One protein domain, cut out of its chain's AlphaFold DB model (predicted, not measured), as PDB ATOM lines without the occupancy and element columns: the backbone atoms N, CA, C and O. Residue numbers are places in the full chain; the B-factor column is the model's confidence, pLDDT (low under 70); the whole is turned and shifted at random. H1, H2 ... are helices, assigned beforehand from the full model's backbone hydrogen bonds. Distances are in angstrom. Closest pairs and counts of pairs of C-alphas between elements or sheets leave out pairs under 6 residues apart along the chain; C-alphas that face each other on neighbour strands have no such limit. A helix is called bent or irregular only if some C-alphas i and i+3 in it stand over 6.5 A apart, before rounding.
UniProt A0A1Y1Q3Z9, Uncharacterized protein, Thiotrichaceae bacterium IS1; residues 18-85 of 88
ATOM      1  N   THR A  18     164.114 129.090 167.158       87.56
ATOM      2  CA  THR A  18     164.854 130.339 167.334       87.56
ATOM      3  C   THR A  18     163.921 131.522 167.587       87.56
ATOM      4  O   THR A  18     162.712 131.461 167.361       87.56
ATOM      5  N   VAL A  19     164.485 132.642 168.050       85.69
ATOM      6  CA  VAL A  19     163.736 133.905 168.166       85.69
ATOM      7  C   VAL A  19     163.176 134.329 166.803       85.69
ATOM      8  O   VAL A  19     162.038 134.787 166.733       85.69
ATOM      9  N   ASP A  20     163.928 134.112 165.721       88.75
ATOM     10  CA  ASP A  20     163.479 134.354 164.348       88.75
ATOM     11  C   ASP A  20     162.246 133.525 163.972       88.75
ATOM     12  O   ASP A  20     161.326 134.050 163.340       88.75
ATOM     13  N   ASP A  21     162.174 132.261 164.400       88.75
ATOM     14  CA  ASP A  21     160.985 131.426 164.191       88.75
ATOM     15  C   ASP A  21     159.771 131.994 164.941       88.75
ATOM     16  O   ASP A  21     158.669 132.068 164.390       88.75
ATOM     17  N   GLY A  22     159.982 132.489 166.164       90.12
ATOM     18  CA  GLY A  22     158.973 133.222 166.938       90.12
ATOM     19  C   GLY A  22     158.454 134.464 166.232       90.12
ATOM     20  O   GLY A  22     157.240 134.647 166.095       90.12
ATOM     21  N   VAL A  23     159.359 135.304 165.736       90.94
ATOM     22  CA  VAL A  23     159.008 136.520 164.997       90.94
ATOM     23  C   VAL A  23     158.263 136.176 163.707       90.94
ATOM     24  O   VAL A  23     157.265 136.829 163.387       90.94
ATOM     25  N   ARG A  24     158.691 135.138 162.981       90.31
ATOM     26  CA  ARG A  24     158.053 134.679 161.740       90.31
ATOM     27  C   ARG A  24     156.609 134.247 161.972       90.31
ATOM     28  O   ARG A  24     155.714 134.747 161.289       90.31
ATOM     29  N   GLU A  25     156.372 133.353 162.927       92.38
ATOM     30  CA  GLU A  25     155.030 132.831 163.215       92.38
ATOM     31  C   GLU A  25     154.106 133.918 163.766       92.38
ATOM     32  O   GLU A  25     152.958 134.040 163.330       92.38
ATOM     33  N   TYR A  26     154.614 134.779 164.653       92.69
ATOM     34  CA  TYR A  26     153.861 135.933 165.140       92.69
ATOM     35  C   TYR A  26     153.458 136.858 163.988       92.69
ATOM     36  O   TYR A  26     152.283 137.209 163.859       92.69
ATOM     37  N   THR A  27     154.401 137.214 163.114       91.75
ATOM     38  CA  THR A  27     154.136 138.083 161.959       91.75
ATOM     39  C   THR A  27     153.087 137.458 161.046       91.75
ATOM     40  O   THR A  27     152.116 138.121 160.683       91.75
ATOM     41  N   LYS A  28     153.213 136.162 160.742       92.06
ATOM     42  CA  LYS A  28     152.257 135.416 159.915       92.06
ATOM     43  C   LYS A  28     150.849 135.410 160.516       92.06
ATOM     44  O   LYS A  28     149.879 135.618 159.791       92.06
ATOM     45  N   ALA A  29     150.727 135.220 161.829       94.31
ATOM     46  CA  ALA A  29     149.438 135.214 162.519       94.31
ATOM     47  C   ALA A  29     148.756 136.596 162.558       94.31
ATOM     48  O   ALA A  29     147.525 136.670 162.593       94.31
ATOM     49  N   HIS A  30     149.537 137.683 162.538       93.94
ATOM     50  CA  HIS A  30     149.035 139.050 162.712       93.94
ATOM     51  C   HIS A  30     148.955 139.867 161.419       93.94
ATOM     52  O   HIS A  30     148.345 140.934 161.420       93.94
ATOM     53  N   LEU A  31     149.490 139.364 160.304       93.00
ATOM     54  CA  LEU A  31     149.494 140.067 159.017       93.00
ATOM     55  C   LEU A  31     148.083 140.469 158.558       93.00
ATOM     56  O   LEU A  31     147.899 141.536 157.986       93.00
ATOM     57  N   ARG A  32     147.073 139.657 158.901       92.06
ATOM     58  CA  ARG A  32     145.651 139.904 158.603       92.06
ATOM     59  C   ARG A  32     145.056 141.167 159.238       92.06
ATOM     60  O   ARG A  32     143.960 141.557 158.858       92.06
ATOM     61  N   TYR A  33     145.715 141.745 160.241       95.00
ATOM     62  CA  TYR A  33     145.241 142.957 160.916       95.00
ATOM     63  C   TYR A  33     145.798 144.241 160.290       95.00
ATOM     64  O   TYR A  33     145.421 145.329 160.715       95.00
ATOM     65  N   LEU A  34     146.700 144.126 159.312       93.81
ATOM     66  CA  LEU A  34     147.240 145.260 158.569       93.81
ATOM     67  C   LEU A  34     146.385 145.527 157.329       93.81
ATOM     68  O   LEU A  34     145.904 144.587 156.692       93.81
ATOM     69  N   ALA A  35     146.240 146.800 156.961       95.75
ATOM     70  CA  ALA A  35     145.679 147.143 155.663       95.75
ATOM     71  C   ALA A  35     146.630 146.649 154.550       95.75
ATOM     72  O   ALA A  35     147.855 146.757 154.704       95.75
ATOM     73  N   PRO A  36     146.112 146.107 153.433       92.38
ATOM     74  CA  PRO A  36     146.943 145.660 152.317       92.38
ATOM     75  C   PRO A  36     147.920 146.736 151.826       92.38
ATOM     76  O   PRO A  36     149.077 146.439 151.534       92.38
ATOM     77  N   GLU A  37     147.491 147.994 151.803       93.94
ATOM     78  CA  GLU A  37     148.274 149.146 151.357       93.94
ATOM     79  C   GLU A  37     149.500 149.385 152.249       93.94
ATOM     80  O   GLU A  37     150.596 149.642 151.744       93.94
ATOM     81  N   ASP A  38     149.357 149.214 153.567       93.75
ATOM     82  CA  ASP A  38     150.462 149.352 154.521       93.75
ATOM     83  C   ASP A  38     151.515 148.262 154.313       93.75
ATOM     84  O   ASP A  38     152.715 148.500 154.466       93.75
ATOM     85  N   VAL A  39     151.092 147.047 153.959       93.12
ATOM     86  CA  VAL A  39     152.015 145.952 153.639       93.12
ATOM     87  C   VAL A  39     152.712 146.235 152.312       93.12
ATOM     88  O   VAL A  39     153.940 146.217 152.256       93.12
ATOM     89  N   LEU A  40     151.949 146.557 151.266       93.56
ATOM     90  CA  LEU A  40     152.470 146.789 149.919       93.56
ATOM     91  C   LEU A  40     153.411 147.996 149.848       93.56
ATOM     92  O   LEU A  40     154.386 147.942 149.104       93.56
ATOM     93  N   SER A  41     153.184 149.050 150.638       94.75
ATOM     94  CA  SER A  41     154.050 150.242 150.682       94.75
ATOM     95  C   SER A  41     155.512 149.942 151.041       94.75
ATOM     96  O   SER A  41     156.398 150.715 150.682       94.75
ATOM     97  N   ARG A  42     155.782 148.802 151.689       94.19
ATOM     98  CA  ARG A  42     157.137 148.342 152.034       94.19
ATOM     99  C   ARG A  42     157.889 147.702 150.861       94.19
ATOM    100  O   ARG A  42     159.086 147.469 150.981       94.19
ATOM    101  N   PHE A  43     157.202 147.416 149.756       95.81
ATOM    102  CA  PHE A  43     157.754 146.766 148.568       95.81
ATOM    103  C   PHE A  43     157.742 147.719 147.373       95.81
ATOM    104  O   PHE A  43     156.762 148.449 147.164       95.81
ATOM    105  N   SER A  44     158.793 147.672 146.552       96.81
ATOM    106  CA  SER A  44     158.795 148.353 145.253       96.81
ATOM    107  C   SER A  44     157.758 147.724 144.308       96.81
ATOM    108  O   SER A  44     157.372 146.570 144.509       96.81
ATOM    109  N   PRO A  45     157.294 148.440 143.267       92.25
ATOM    110  CA  PRO A  45     156.381 147.869 142.276       92.25
ATOM    111  C   PRO A  45     156.882 146.547 141.675       92.25
ATOM    112  O   PRO A  45     156.123 145.583 141.640       92.25
ATOM    113  N   ASP A  46     158.166 146.455 141.314       94.00
ATOM    114  CA  ASP A  46     158.750 145.230 140.747       94.00
ATOM    115  C   ASP A  46     158.703 144.048 141.723       94.00
ATOM    116  O   ASP A  46     158.363 142.929 141.343       94.00
ATOM    117  N   GLN A  47     158.978 144.292 143.009       96.19
ATOM    118  CA  GLN A  47     158.911 143.256 144.043       96.19
ATOM    119  C   GLN A  47     157.484 142.738 144.255       96.19
ATOM    120  O   GLN A  47     157.305 141.575 144.603       96.19
ATOM    121  N   ARG A  48     156.463 143.579 144.042       93.69
ATOM    122  CA  ARG A  48     155.052 143.171 144.153       93.69
ATOM    123  C   ARG A  48     154.613 142.278 142.995       93.69
ATOM    124  O   ARG A  48     153.708 141.472 143.175       93.69
ATOM    125  N   LEU A  49     155.226 142.442 141.823       94.44
ATOM    126  CA  LEU A  49     154.926 141.657 140.624       94.44
ATOM    127  C   LEU A  49     155.755 140.368 140.539       94.44
ATOM    128  O   LEU A  49     155.482 139.508 139.704       94.44
ATOM    129  N   GLN A  50     156.763 140.212 141.399       95.19
ATOM    130  CA  GLN A  50     157.636 139.049 141.391       95.19
ATOM    131  C   GLN A  50     156.842 137.753 141.618       95.19
ATOM    132  O   GLN A  50     156.159 137.587 142.625       95.19
ATOM    133  N   GLY A  51     156.984 136.808 140.686       93.69
ATOM    134  CA  GLY A  51     156.296 135.516 140.729       93.69
ATOM    135  C   GLY A  51     154.920 135.498 140.058       93.69
ATOM    136  O   GLY A  51     154.337 134.422 139.972       93.69
ATOM    137  N   LEU A  52     154.431 136.635 139.551       95.56
ATOM    138  CA  LEU A  52     153.255 136.693 138.681       95.56
ATOM    139  C   LEU A  52     153.668 136.573 137.210       95.56
ATOM    140  O   LEU A  52     154.678 137.140 136.785       95.56
ATOM    141  N   SER A  53     152.874 135.855 136.420       95.69
ATOM    142  CA  SER A  53     152.990 135.859 134.962       95.69
ATOM    143  C   SER A  53     152.418 137.151 134.359       95.69
ATOM    144  O   SER A  53     151.533 137.773 134.955       95.69
ATOM    145  N   PRO A  54     152.868 137.563 133.157       92.00
ATOM    146  CA  PRO A  54     152.300 138.721 132.469       92.00
ATOM    147  C   PRO A  54     150.775 138.638 132.296       92.00
ATOM    148  O   PRO A  54     150.090 139.636 132.497       92.00
ATOM    149  N   ASP A  55     150.236 137.449 132.003       94.31
ATOM    150  CA  ASP A  55     148.792 137.238 131.849       94.31
ATOM    151  C   ASP A  55     148.016 137.475 133.154       94.31
ATOM    152  O   ASP A  55     146.965 138.116 133.140       94.31
ATOM    153  N   GLU A  56     148.527 137.007 134.297       94.31
ATOM    154  CA  GLU A  56     147.893 137.227 135.608       94.31
ATOM    155  C   GLU A  56     147.825 138.711 135.981       94.31
ATOM    156  O   GLU A  56     146.865 139.154 136.618       94.31
ATOM    157  N   VAL A  57     148.838 139.481 135.579       93.69
ATOM    158  CA  VAL A  57     148.877 140.930 135.789       93.69
ATOM    159  C   VAL A  57     147.898 141.625 134.846       93.69
ATOM    160  O   VAL A  57     147.071 142.413 135.303       93.69
ATOM    161  N   LEU A  58     147.942 141.306 133.549       92.94
ATOM    162  CA  LEU A  58     147.103 141.944 132.530       92.94
ATOM    163  C   LEU A  58     145.608 141.678 132.730       92.94
ATOM    164  O   LEU A  58     144.808 142.565 132.457       92.94
ATOM    165  N   GLN A  59     145.215 140.530 133.292       93.94
ATOM    166  CA  GLN A  59     143.813 140.236 133.633       93.94
ATOM    167  C   GLN A  59     143.175 141.234 134.614       93.94
ATOM    168  O   GLN A  59     141.953 141.256 134.761       93.94
ATOM    169  N   ARG A  60     143.976 142.037 135.325       92.44
ATOM    170  CA  ARG A  60     143.482 143.066 136.250       92.44
ATOM    171  C   ARG A  60     143.138 144.384 135.567       92.44
ATOM    172  O   ARG A  60     142.509 145.220 136.211       92.44
ATOM    173  N   PHE A  61     143.528 144.553 134.309       93.44
ATOM    174  CA  PHE A  61     143.310 145.762 133.532       93.44
ATOM    175  C   PHE A  61     142.284 145.501 132.434       93.44
ATOM    176  O   PHE A  61     142.213 144.413 131.855       93.44
ATOM    177  N   SER A  62     141.474 146.508 132.132       93.06
ATOM    178  CA  SER A  62     140.668 146.516 130.918       93.06
ATOM    179  C   SER A  62     141.557 146.691 129.686       93.06
ATOM    180  O   SER A  62     142.667 147.222 129.757       93.06
ATOM    181  N   LEU A  63     141.055 146.257 128.528       89.38
ATOM    182  CA  LEU A  63     141.786 146.399 127.270       89.38
ATOM    183  C   LEU A  63     142.104 147.872 126.961       89.38
ATOM    184  O   LEU A  63     143.213 148.174 126.532       89.38
ATOM    185  N   ASP A  64     141.168 148.784 127.230       92.31
ATOM    186  CA  ASP A  64     141.356 150.219 126.997       92.31
ATOM    187  C   ASP A  64     142.474 150.815 127.871       92.31
ATOM    188  O   ASP A  64     143.290 151.591 127.374       92.31
ATOM    189  N   GLU A  65     142.564 150.421 129.148       93.38
ATOM    190  CA  GLU A  65     143.637 150.859 130.059       93.38
ATOM    191  C   GLU A  65     145.017 150.413 129.570       93.38
ATOM    192  O   GLU A  65     145.976 151.180 129.618       93.38
ATOM    193  N   VAL A  66     145.121 149.186 129.055       91.69
ATOM    194  CA  VAL A  66     146.381 148.669 128.508       91.69
ATOM    195  C   VAL A  66     146.757 149.408 127.224       91.69
ATOM    196  O   VAL A  66     147.910 149.810 127.058       91.69
ATOM    197  N   LEU A  67     145.795 149.611 126.321       91.62
ATOM    198  CA  LEU A  67     146.033 150.235 125.018       91.62
ATOM    199  C   LEU A  67     146.319 151.737 125.106       91.62
ATOM    200  O   LEU A  67     146.991 152.262 124.222       91.62
ATOM    201  N   GLN A  68     145.890 152.430 126.166       93.88
ATOM    202  CA  GLN A  68     146.156 153.865 126.353       93.88
ATOM    203  C   GLN A  68     147.657 154.206 126.370       93.88
ATOM    204  O   GLN A  68     148.046 155.337 126.081       93.88
ATOM    205  N   HIS A  69     148.505 153.236 126.705       89.56
ATOM    206  CA  HIS A  69     149.955 153.409 126.753       89.56
ATOM    207  C   HIS A  69     150.660 153.234 125.400       89.56
ATOM    208  O   HIS A  69     151.871 153.434 125.333       89.56
ATOM    209  N   TRP A  70     149.928 152.885 124.342       92.31
ATOM    210  CA  TRP A  70     150.465 152.635 123.006       92.31
ATOM    211  C   TRP A  70     150.024 153.725 122.033       92.31
ATOM    212  O   TRP A  70     148.913 154.252 122.124       92.31
ATOM    213  N   SER A  71     150.880 154.062 121.069       93.50
ATOM    214  CA  SER A  71     150.471 154.931 119.967       93.50
ATOM    215  C   SER A  71     149.598 154.166 118.956       93.50
ATOM    216  O   SER A  71     149.771 152.956 118.776       93.50
ATOM    217  N   PRO A  72     148.674 154.849 118.252       91.88
ATOM    218  CA  PRO A  72     147.871 154.217 117.203       91.88
ATOM    219  C   PRO A  72     148.723 153.534 116.124       91.88
ATOM    220  O   PRO A  72     148.395 152.427 115.704       91.88
ATOM    221  N   ASP A  73     149.849 154.145 115.740       93.94
ATOM    222  CA  ASP A  73     150.769 153.608 114.731       93.94
ATOM    223  C   ASP A  73     151.387 152.262 115.160       93.94
ATOM    224  O   ASP A  73     151.494 151.334 114.355       93.94
ATOM    225  N   GLU A  74     151.764 152.115 116.438       93.38
ATOM    226  CA  GLU A  74     152.306 150.858 116.982       93.38
ATOM    227  C   GLU A  74     151.260 149.738 116.985       93.38
ATOM    228  O   GLU A  74     151.567 148.590 116.652       93.38
ATOM    229  N   ILE A  75     150.008 150.073 117.312       92.81
ATOM    230  CA  ILE A  75     148.893 149.121 117.300       92.81
ATOM    231  C   ILE A  75     148.615 148.660 115.865       92.81
ATOM    232  O   ILE A  75     148.473 147.461 115.612       92.81
ATOM    233  N   GLU A  76     148.567 149.583 114.905       93.06
ATOM    234  CA  GLU A  76     148.366 149.250 113.493       93.06
ATOM    235  C   GLU A  76     149.496 148.370 112.948       93.06
ATOM    236  O   GLU A  76     149.226 147.351 112.300       93.06
ATOM    237  N   ALA A  77     150.752 148.692 113.270       93.62
ATOM    238  CA  ALA A  77     151.905 147.875 112.905       93.62
ATOM    239  C   ALA A  77     151.766 146.437 113.434       93.62
ATOM    240  O   ALA A  77     151.908 145.479 112.669       93.62
ATOM    241  N   TYR A  78     151.385 146.267 114.701       91.88
ATOM    242  CA  TYR A  78     151.156 144.947 115.290       91.88
ATOM    243  C   TYR A  78     150.012 144.180 114.604       91.88
ATOM    244  O   TYR A  78     150.149 143.000 114.266       91.88
ATOM    245  N   LEU A  79     148.893 144.846 114.305       92.25
ATOM    246  CA  LEU A  79     147.761 144.231 113.603       92.25
ATOM    247  C   LEU A  79     148.119 143.801 112.173       92.25
ATOM    248  O   LEU A  79     147.651 142.755 111.713       92.25
ATOM    249  N   THR A  80     148.937 144.575 111.452       93.25
ATOM    250  CA  THR A  80     149.414 144.174 110.114       93.25
ATOM    251  C   THR A  80     150.337 142.958 110.176       93.25
ATOM    252  O   THR A  80     150.230 142.073 109.322       93.25
ATOM    253  N   GLN A  81     151.174 142.858 111.212       91.88
ATOM    254  CA  GLN A  81     152.014 141.689 111.457       91.88
ATOM    255  C   GLN A  81     151.169 140.440 111.736       91.88
ATOM    256  O   GLN A  81     151.418 139.397 111.131       91.88
ATOM    257  N   LEU A  82     150.133 140.551 112.573       91.75
ATOM    258  CA  LEU A  82     149.216 139.443 112.869       91.75
ATOM    259  C   LEU A  82     148.469 138.953 111.627       91.75
ATOM    260  O   LEU A  82     148.374 137.754 111.401       91.75
ATOM    261  N   LYS A  83     147.978 139.868 110.785       88.06
ATOM    262  CA  LYS A  83     147.301 139.511 109.524       88.06
ATOM    263  C   LYS A  83     148.235 138.858 108.503       88.06
ATOM    264  O   LYS A  83     147.762 138.161 107.610       88.06
ATOM    265  N   SER A  84     149.537 139.116 108.613       82.06
ATOM    266  CA  SER A  84     150.568 138.548 107.738       82.06
ATOM    267  C   SER A  84     151.111 137.210 108.252       82.06
ATOM    268  O   SER A  84     151.758 136.489 107.493       82.06
ATOM    269  N   GLN A  85     150.859 136.857 109.517       72.81
ATOM    270  CA  GLN A  85     151.150 135.522 110.027       72.81
ATOM    271  C   GLN A  85     150.060 134.548 109.550       72.81
ATOM    272  O   GLN A  85     148.878 134.794 109.790       72.81
TER     273      GLN A  85
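What this domain is: This is residues 18 to 85 of the 88 residues of an uncharacterized protein of Thiotrichaceae bacterium IS1 (UniProt A0A1Y1Q3Z9). An open zigzag rod has long H1 at one end, four short helices, H2 to H5, and H6 at the other, no two touching. The printed part has 68 residues, six named helices and no named strand: all helix. It is extended, with radius of gyration of the C-alphas 20.2 A and spans 62 by 23 by 17 A.

How they stand to each other: H1, residues 19 to 33, is only just apart from H2, residues 36 to 40, at 8.4 A, and H5, residues 63 to 67, from H6, residues 72 to 84, at 8.3 A. H3, residues 45 to 49, is close but not clearly touching to H2, C-alphas 40 and 48 closest at 7.3 A, and to H4, residues 54 to 58. Every O i to N i+4 pair is within hydrogen-bond range in H2 to H6, 9 of 11 in H1.

Where its parts are: Find C-alpha 19 at (163.736, 133.905, 168.166); H1 runs 21.8 A, irregular, with C-alphas 29 and 32 7.2 A apart. H6 runs 18.5 A to C-alpha 84 at (150.568, 138.548, 107.738).

The domain as a whole: The farthest C-alphas, 19 and 84, are 62.0 A apart. The five links are tight, the printed part has no cut, and no printed residue is under pLDDT 70.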